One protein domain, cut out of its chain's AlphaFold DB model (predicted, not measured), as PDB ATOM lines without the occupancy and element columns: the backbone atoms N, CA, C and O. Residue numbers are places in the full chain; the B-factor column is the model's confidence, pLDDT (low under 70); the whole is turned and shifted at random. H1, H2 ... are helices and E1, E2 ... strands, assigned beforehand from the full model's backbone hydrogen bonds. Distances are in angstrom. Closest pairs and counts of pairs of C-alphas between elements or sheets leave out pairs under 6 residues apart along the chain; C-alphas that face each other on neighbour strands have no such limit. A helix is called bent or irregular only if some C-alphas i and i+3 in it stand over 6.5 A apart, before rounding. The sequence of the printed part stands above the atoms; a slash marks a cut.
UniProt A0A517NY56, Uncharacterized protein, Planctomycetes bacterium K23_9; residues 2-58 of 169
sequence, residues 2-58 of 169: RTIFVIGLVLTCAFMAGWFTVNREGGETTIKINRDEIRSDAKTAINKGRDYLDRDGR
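What this domain is: This is residues 2 to 58 of the 169 residues of an uncharacterized protein of Planctomycetes bacterium K23_9 (UniProt A0A517NY56). Two separate helices and a small two-stranded hairpin make an open, branched shape: the hairpin E1-E2 lies at one end of the longest axis, H2 reaches away from it to the other end, and H1 sticks out to the side between them with residues 2 to 10 and 12 to 16. Residues 39 to 56 of H2 also stand free, and H1 and H2 do not pack on each other. The printed part has 57 residues with two named helices and two named strands in the order H1, E1, E2, H2; the two strands form one antiparallel sheet of order E1 - E2, and the class is mostly helix. The whole is extended, with a radius of gyration of the C-alphas of 17.0 A, and flat, with spans of 58 by 33 by 14 A.

How they stand to each other: H1, residues 2 to 16, is joined to E1, residues 22 to 25, by a tight link of 5 residues. E1 and E2, residues 28 to 31, form a hairpin over a tight link of 2 residues. They are antiparallel neighbours, with 155 degrees between their N-to-C directions. C-alphas 24 and 29 face each other at 5.1 A, and C-alphas 22 and 31 at 5.8 A. Across this pair, N 28 and O 25 are within hydrogen-bond range at 3.2 A. A tight link of 3 residues then joins E2 to H2, residues 35 to 56. H1 is apart from E2 and from H2, and E1 is apart from H2. In H1 and H2 every O i to N i+4 pair is within hydrogen-bond range, and neither helix is bent.

Where its parts are: H1 begins at C-alpha 2, at (7.219, -30.131, 67.138), and is 21.9 A long from first to last C-alpha, ending at Met 16. E1 runs from Val 22, with its C-alpha at (-9.107, -31.282, 47.000), to Glu 25. E2 runs from Glu 28 to Ile 31. H2, the longest helix with 22 residues, measures 31.9 A from Arg 35 to Asp 56, where C-alpha 56 is at (27.406, -52.303, 48.834).

The domain as a whole: The two C-alphas farthest apart are those of Gly 26, between E1 and E2, and Arg 58, the last printed residue, at 58.4 A. The C-alphas of Arg 2 and Arg 58 are 40.7 A apart. The printed part has no cut, and its three links are tight. Its mean pLDDT is 70.1. The model's confidence is under 70 at 22 residues, namely residue 18, residues 20 to 34, residues 37 to 38 and residues 55 to 58; the mean is 48 in E1 and 49 in E2.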
ATOM      1  N   ARG A   2       6.314 -30.127  68.311       75.88
ATOM      2  CA  ARG A   2       7.219 -30.131  67.138       75.88
ATOM      3  C   ARG A   2       6.774 -31.047  65.987       75.88
ATOM      4  O   ARG A   2       6.837 -30.648  64.834       75.88
ATOM      5  N   THR A   3       6.257 -32.232  66.297       72.94
ATOM      6  CA  THR A   3       5.811 -33.213  65.291       72.94
ATOM      7  C   THR A   3       4.604 -32.737  64.478       72.94
ATOM      8  O   THR A   3       4.521 -33.019  63.289       72.94
ATOM      9  N   ILE A   4       3.699 -31.956  65.083       87.31
ATOM     10  CA  ILE A   4       2.515 -31.420  64.387       87.31
ATOM     11  C   ILE A   4       2.935 -30.358  63.362       87.31
ATOM     12  O   ILE A   4       2.401 -30.330  62.257       87.31
ATOM     13  N   PHE A   5       3.949 -29.548  63.685       83.44
ATOM     14  CA  PHE A   5       4.516 -28.577  62.745       83.44
ATOM     15  C   PHE A   5       5.136 -29.245  61.517       83.44
ATOM     16  O   PHE A   5       4.929 -28.780  60.401       83.44
ATOM     17  N   VAL A   6       5.853 -30.355  61.707       84.44
ATOM     18  CA  VAL A   6       6.474 -31.085  60.591       84.44
ATOM     19  C   VAL A   6       5.411 -31.717  59.691       84.44
ATOM     20  O   VAL A   6       5.494 -31.592  58.473       84.44
ATOM     21  N   ILE A   7       4.370 -32.323  60.269       86.44
ATOM     22  CA  ILE A   7       3.267 -32.914  59.493       86.44
ATOM     23  C   ILE A   7       2.510 -31.831  58.707       86.44
ATOM     24  O   ILE A   7       2.228 -32.017  57.525       86.44
ATOM     25  N   GLY A   8       2.241 -30.676  59.325       86.44
ATOM     26  CA  GLY A   8       1.601 -29.545  58.649       86.44
ATOM     27  C   GLY A   8       2.429 -28.995  57.483       86.44
ATOM     28  O   GLY A   8       1.886 -28.732  56.409       86.44
ATOM     29  N   LEU A   9       3.750 -28.881  57.657       88.44
ATOM     30  CA  LEU A   9       4.661 -28.417  56.607       88.44
ATOM     31  C   LEU A   9       4.663 -29.376  55.405       88.44
ATOM     32  O   LEU A   9       4.499 -28.941  54.267       88.44
ATOM     33  N   VAL A  10       4.776 -30.682  55.658       85.25
ATOM     34  CA  VAL A  10       4.822 -31.707  54.602       85.25
ATOM     35  C   VAL A  10       3.514 -31.755  53.810       85.25
ATOM     36  O   VAL A  10       3.549 -31.813  52.581       85.25
ATOM     37  N   LEU A  11       2.360 -31.660  54.480       82.38
ATOM     38  CA  LEU A  11       1.056 -31.616  53.808       82.38
ATOM     39  C   LEU A  11       0.905 -30.378  52.912       82.38
ATOM     40  O   LEU A  11       0.347 -30.474  51.821       82.38
ATOM     41  N   THR A  12       1.444 -29.234  53.343       80.38
ATOM     42  CA  THR A  12       1.400 -27.987  52.566       80.38
ATOM     43  C   THR A  12       2.277 -28.082  51.313       80.38
ATOM     44  O   THR A  12       1.840 -27.708  50.224       80.38
ATOM     45  N   CYS A  13       3.485 -28.645  51.432       83.62
ATOM     46  CA  CYS A  13       4.371 -28.876  50.289       83.62
ATOM     47  C   CYS A  13       3.772 -29.870  49.285       83.62
ATOM     48  O   CYS A  13       3.833 -29.636  48.080       83.62
ATOM     49  N   ALA A  14       3.145 -30.946  49.765       77.81
ATOM     50  CA  ALA A  14       2.501 -31.938  48.908       77.81
ATOM     51  C   ALA A  14       1.278 -31.375  48.155       77.81
ATOM     52  O   ALA A  14       1.052 -31.735  46.999       77.81
ATOM     53  N   PHE A  15       0.529 -30.449  48.768       78.00
ATOM     54  CA  PHE A  15      -0.571 -29.740  48.108       78.00
ATOM     55  C   PHE A  15      -0.070 -28.815  46.987       78.00
ATOM     56  O   PHE A  15      -0.605 -28.846  45.880       78.00
ATOM     57  N   MET A  16       0.991 -28.032  47.231       76.31
ATOM     58  CA  MET A  16       1.572 -27.151  46.204       76.31
ATOM     59  C   MET A  16       2.266 -27.913  45.071       76.31
ATOM     60  O   MET A  16       2.268 -27.443  43.937       76.31
ATOM     61  N   ALA A  17       2.807 -29.098  45.352       77.88
ATOM     62  CA  ALA A  17       3.359 -29.991  44.336       77.88
ATOM     63  C   ALA A  17       2.282 -30.642  43.443       77.88
ATOM     64  O   ALA A  17       2.623 -31.362  42.511       77.88
ATOM     65  N   GLY A  18       0.988 -30.418  43.716       68.12
ATOM     66  CA  GLY A  18      -0.113 -30.969  42.923       68.12
ATOM     67  C   GLY A  18      -0.343 -32.466  43.131       68.12
ATOM     68  O   GLY A  18      -1.079 -33.081  42.364       68.12
ATOM     69  N   TRP A  19       0.245 -33.057  44.177       70.19
ATOM     70  CA  TRP A  19       0.170 -34.499  44.434       70.19
ATOM     71  C   TRP A  19      -1.241 -34.962  44.829       70.19
ATOM     72  O   TRP A  19      -1.594 -36.130  44.670       70.19
ATOM     73  N   PHE A  20      -2.072 -34.035  45.309       61.75
ATOM     74  CA  PHE A  20      -3.508 -34.219  45.471       61.75
ATOM     75  C   PHE A  20      -4.236 -32.884  45.280       61.75
ATOM     76  O   PHE A  20      -3.817 -31.847  45.787       61.75
ATOM     77  N   THR A  21      -5.362 -32.911  44.571       56.62
ATOM     78  CA  THR A  21      -6.288 -31.776  44.457       56.62
ATOM     79  C   THR A  21      -7.536 -32.086  45.273       56.62
ATOM     80  O   THR A  21      -8.162 -33.129  45.098       56.62
ATOM     81  N   VAL A  22      -7.892 -31.184  46.187       54.16
ATOM     82  CA  VAL A  22      -9.107 -31.282  47.000       54.16
ATOM     83  C   VAL A  22     -10.152 -30.371  46.372       54.16
ATOM     84  O   VAL A  22     -10.151 -29.167  46.614       54.16
ATOM     85  N   ASN A  23     -11.039 -30.941  45.558       49.75
ATOM     86  CA  ASN A  23     -12.238 -30.231  45.125       49.75
ATOM     87  C   ASN A  23     -13.304 -30.394  46.205       49.75
ATOM     88  O   ASN A  23     -13.700 -31.516  46.525       49.75
ATOM     89  N   ARG A  24     -13.727 -29.268  46.783       45.16
ATOM     90  CA  ARG A  24     -14.891 -29.188  47.665       45.16
ATOM     91  C   ARG A  24     -16.033 -28.571  46.873       45.16
ATOM     92  O   ARG A  24     -16.151 -27.352  46.818       45.16
ATOM     93  N   GLU A  25     -16.867 -29.412  46.284       41.16
ATOM     94  CA  GLU A  25     -18.187 -29.012  45.795       41.16
ATOM     95  C   GLU A  25     -19.244 -29.717  46.645       41.16
ATOM     96  O   GLU A  25     -19.137 -30.907  46.929       41.16
ATOM     97  N   GLY A  26     -20.251 -28.969  47.103       47.56
ATOM     98  CA  GLY A  26     -21.498 -29.547  47.619       47.56
ATOM     99  C   GLY A  26     -21.407 -30.473  48.842       47.56
ATOM    100  O   GLY A  26     -22.306 -31.278  49.036       47.56
ATOM    101  N   GLY A  27     -20.364 -30.375  49.673       50.50
ATOM    102  CA  GLY A  27     -20.226 -31.191  50.891       50.50
ATOM    103  C   GLY A  27     -19.442 -32.495  50.717       50.50
ATOM    104  O   GLY A  27     -19.245 -33.208  51.698       50.50
ATOM    105  N   GLU A  28     -18.922 -32.777  49.521       42.22
ATOM    106  CA  GLU A  28     -18.112 -33.966  49.252       42.22
ATOM    107  C   GLU A  28     -16.677 -33.572  48.857       42.22
ATOM    108  O   GLU A  28     -16.445 -32.625  48.106       42.22
ATOM    109  N   THR A  29     -15.682 -34.269  49.418       49.97
ATOM    110  CA  THR A  29     -14.257 -34.075  49.101       49.97
ATOM    111  C   THR A  29     -13.782 -35.251  48.258       49.97
ATOM    112  O   THR A  29     -13.545 -36.335  48.783       49.97
ATOM    113  N   THR A  30     -13.627 -35.045  46.950       49.72
ATOM    114  CA  THR A  30     -13.124 -36.090  46.045       49.72
ATOM    115  C   THR A  30     -11.612 -35.966  45.891       49.72
ATOM    116  O   THR A  30     -11.126 -35.014  45.279       49.72
ATOM    117  N   ILE A  31     -10.862 -36.938  46.417       55.62
ATOM    118  CA  ILE A  31      -9.405 -37.035  46.252       55.62
ATOM    119  C   ILE A  31      -9.122 -37.970  45.071       55.62
ATOM    120  O   ILE A  31      -9.340 -39.179  45.159       55.62
ATOM    121  N   LYS A  32      -8.644 -37.424  43.949       55.91
ATOM    122  CA  LYS A  32      -8.221 -38.223  42.788       55.91
ATOM    123  C   LYS A  32      -6.754 -38.608  42.952       55.91
ATOM    124  O   LYS A  32      -5.884 -37.746  42.926       55.91
ATOM    125  N   ILE A  33      -6.491 -39.897  43.135       57.94
ATOM    126  CA  ILE A  33      -5.138 -40.444  43.279       57.94
ATOM    127  C   ILE A  33      -4.702 -41.003  41.924       57.94
ATOM    128  O   ILE A  33      -5.315 -41.951  41.426       57.94
ATOM    129  N   ASN A  34      -3.643 -40.443  41.333       69.62
ATOM    130  CA  ASN A  34      -3.087 -40.928  40.069       69.62
ATOM    131  C   ASN A  34      -2.296 -42.228  40.300       69.62
ATOM    132  O   ASN A  34      -1.100 -42.231  40.591       69.62
ATOM    133  N   ARG A  35      -3.001 -43.362  40.262       70.81
ATOM    134  CA  ARG A  35      -2.457 -44.671  40.658       70.81
ATOM    135  C   ARG A  35      -1.319 -45.149  39.745       70.81
ATOM    136  O   ARG A  35      -0.459 -45.898  40.210       70.81
ATOM    137  N   ASP A  36      -1.302 -44.719  38.488       71.69
ATOM    138  CA  ASP A  36      -0.289 -45.131  37.514       71.69
ATOM    139  C   ASP A  36       1.049 -44.419  37.744       71.69
ATOM    140  O   ASP A  36       2.103 -45.058  37.720       71.69
ATOM    141  N   GLU A  37       1.000 -43.133  38.091       63.88
ATOM    142  CA  GLU A  37       2.169 -42.323  38.451       63.88
ATOM    143  C   GLU A  37       2.821 -42.831  39.745       63.88
ATOM    144  O   GLU A  37       4.013 -43.128  39.767       63.88
ATOM    145  N   ILE A  38       2.020 -43.107  40.784       65.88
ATOM    146  CA  ILE A  38       2.521 -43.668  42.053       65.88
ATOM    147  C   ILE A  38       3.188 -45.036  41.842       65.88
ATOM    148  O   ILE A  38       4.207 -45.343  42.463       65.88
ATOM    149  N   ARG A  39       2.643 -45.883  40.957       71.25
ATOM    150  CA  ARG A  39       3.259 -47.178  40.621       71.25
ATOM    151  C   ARG A  39       4.575 -47.010  39.868       71.25
ATOM    152  O   ARG A  39       5.485 -47.809  40.086       71.25
ATOM    153  N   SER A  40       4.668 -46.024  38.980       80.25
ATOM    154  CA  SER A  40       5.898 -45.711  38.250       80.25
ATOM    155  C   SER A  40       7.003 -45.234  39.196       80.25
ATOM    156  O   SER A  40       8.121 -45.762  39.175       80.25
ATOM    157  N   ASP A  41       6.670 -44.316  40.099       70.69
ATOM    158  CA  ASP A  41       7.614 -43.762  41.070       70.69
ATOM    159  C   ASP A  41       8.092 -44.821  42.065       70.69
ATOM    160  O   ASP A  41       9.295 -44.953  42.311       70.69
ATOM    161  N   ALA A  42       7.179 -45.659  42.567       79.06
ATOM    162  CA  ALA A  42       7.523 -46.763  43.459       79.06
ATOM    163  C   ALA A  42       8.465 -47.776  42.787       79.06
ATOM    164  O   ALA A  42       9.439 -48.211  43.400       79.06
ATOM    165  N   LYS A  43       8.226 -48.122  41.515       81.31
ATOM    166  CA  LYS A  43       9.130 -49.000  40.750       81.31
ATOM    167  C   LYS A  43      10.517 -48.380  40.600       81.31
ATOM    168  O   LYS A  43      11.513 -49.070  40.792       81.31
ATOM    169  N   THR A  44      10.588 -47.084  40.310       84.50
ATOM    170  CA  THR A  44      11.859 -46.365  40.155       84.50
ATOM    171  C   THR A  44      12.652 -46.332  41.463       84.50
ATOM    172  O   THR A  44      13.857 -46.574  41.458       84.50
ATOM    173  N   ALA A  45      11.984 -46.089  42.592       81.00
ATOM    174  CA  ALA A  45      12.614 -46.095  43.909       81.00
ATOM    175  C   ALA A  45      13.117 -47.493  44.311       81.00
ATOM    176  O   ALA A  45      14.237 -47.625  44.800       81.00
ATOM    177  N   ILE A  46      12.325 -48.539  44.052       79.19
ATOM    178  CA  ILE A  46      12.711 -49.935  44.315       79.19
ATOM    179  C   ILE A  46      13.922 -50.337  43.467       79.19
ATOM    180  O   ILE A  46      14.842 -50.972  43.984       79.19
ATOM    181  N   ASN A  47      13.948 -49.952  42.191       82.44
ATOM    182  CA  ASN A  47      15.070 -50.246  41.301       82.44
ATOM    183  C   ASN A  47      16.355 -49.567  41.788       82.44
ATOM    184  O   ASN A  47      17.356 -50.246  41.979       82.44
ATOM    185  N   LYS A  48      16.297 -48.269  42.120       82.00
ATOM    186  CA  LYS A  48      17.450 -47.558  42.692       82.00
ATOM    187  C   LYS A  48      17.923 -48.194  43.999       82.00
ATOM    188  O   LYS A  48      19.119 -48.342  44.201       82.00
ATOM    189  N   GLY A  49      17.004 -48.592  44.880       81.31
ATOM    190  CA  GLY A  49      17.344 -49.262  46.139       81.31
ATOM    191  C   GLY A  49      18.078 -50.589  45.934       81.31
ATOM    192  O   GLY A  49      19.042 -50.863  46.643       81.31
ATOM    193  N   ARG A  50      17.673 -51.384  44.934       81.69
ATOM    194  CA  ARG A  50      18.414 -52.591  44.537       81.69
ATOM    195  C   ARG A  50      19.801 -52.257  44.007       81.69
ATOM    196  O   ARG A  50      20.756 -52.864  44.469       81.69
ATOM    197  N   ASP A  51      19.917 -51.253  43.142       78.88
ATOM    198  CA  ASP A  51      21.213 -50.828  42.601       78.88
ATOM    199  C   ASP A  51      22.186 -50.385  43.712       78.88
ATOM    200  O   ASP A  51      23.382 -50.661  43.636       78.88
ATOM    201  N   TYR A  52      21.689 -49.724  44.766       71.69
ATOM    202  CA  TYR A  52      22.501 -49.349  45.932       71.69
ATOM    203  C   TYR A  52      22.932 -50.561  46.766       71.69
ATOM    204  O   TYR A  52      24.105 -50.674  47.113       71.69
ATOM    205  N   LEU A  53      22.024 -51.498  47.046       71.75
ATOM    206  CA  LEU A  53      22.350 -52.709  47.808       71.75
ATOM    207  C   LEU A  53      23.321 -53.627  47.047       71.75
ATOM    208  O   LEU A  53      24.236 -54.193  47.644       71.75
ATOM    209  N   ASP A  54      23.170 -53.724  45.727       73.94
ATOM    210  CA  ASP A  54      24.076 -54.483  44.859       73.94
ATOM    211  C   ASP A  54      25.470 -53.839  44.769       73.94
ATOM    212  O   ASP A  54      26.463 -54.533  44.524       73.94
ATOM    213  N   ARG A  55      25.561 -52.521  44.994       65.50
ATOM    214  CA  ARG A  55      26.823 -51.774  45.061       65.50
ATOM    215  C   ARG A  55      27.556 -51.987  46.386       65.50
ATOM    216  O   ARG A  55      28.774 -52.127  46.360       65.50
ATOM    217  N   ASP A  56      26.831 -52.070  47.499       63.69
ATOM    218  CA  ASP A  56      27.406 -52.303  48.834       63.69
ATOM    219  C   ASP A  56      27.778 -53.782  49.072       63.69
ATOM    220  O   ASP A  56      28.624 -54.092  49.909       63.69
ATOM    221  N   GLY A  57      27.194 -54.708  48.301       57.34
ATOM    222  CA  GLY A  57      27.508 -56.142  48.334       57.34
ATOM    223  C   GLY A  57      28.731 -56.572  47.508       57.34
ATOM    224  O   GLY A  57      29.102 -57.746  47.538       57.34
ATOM    225  N   ARG A  58      29.372 -55.661  46.761       54.25
ATOM    226  CA  ARG A  58      30.606 -55.943  46.010       54.25
ATOM    227  C   ARG A  58      31.759 -55.112  46.579       54.25
ATOM    228  O   ARG A  58      31.620 -53.894  46.651       54.25
TER     229      ARG A  58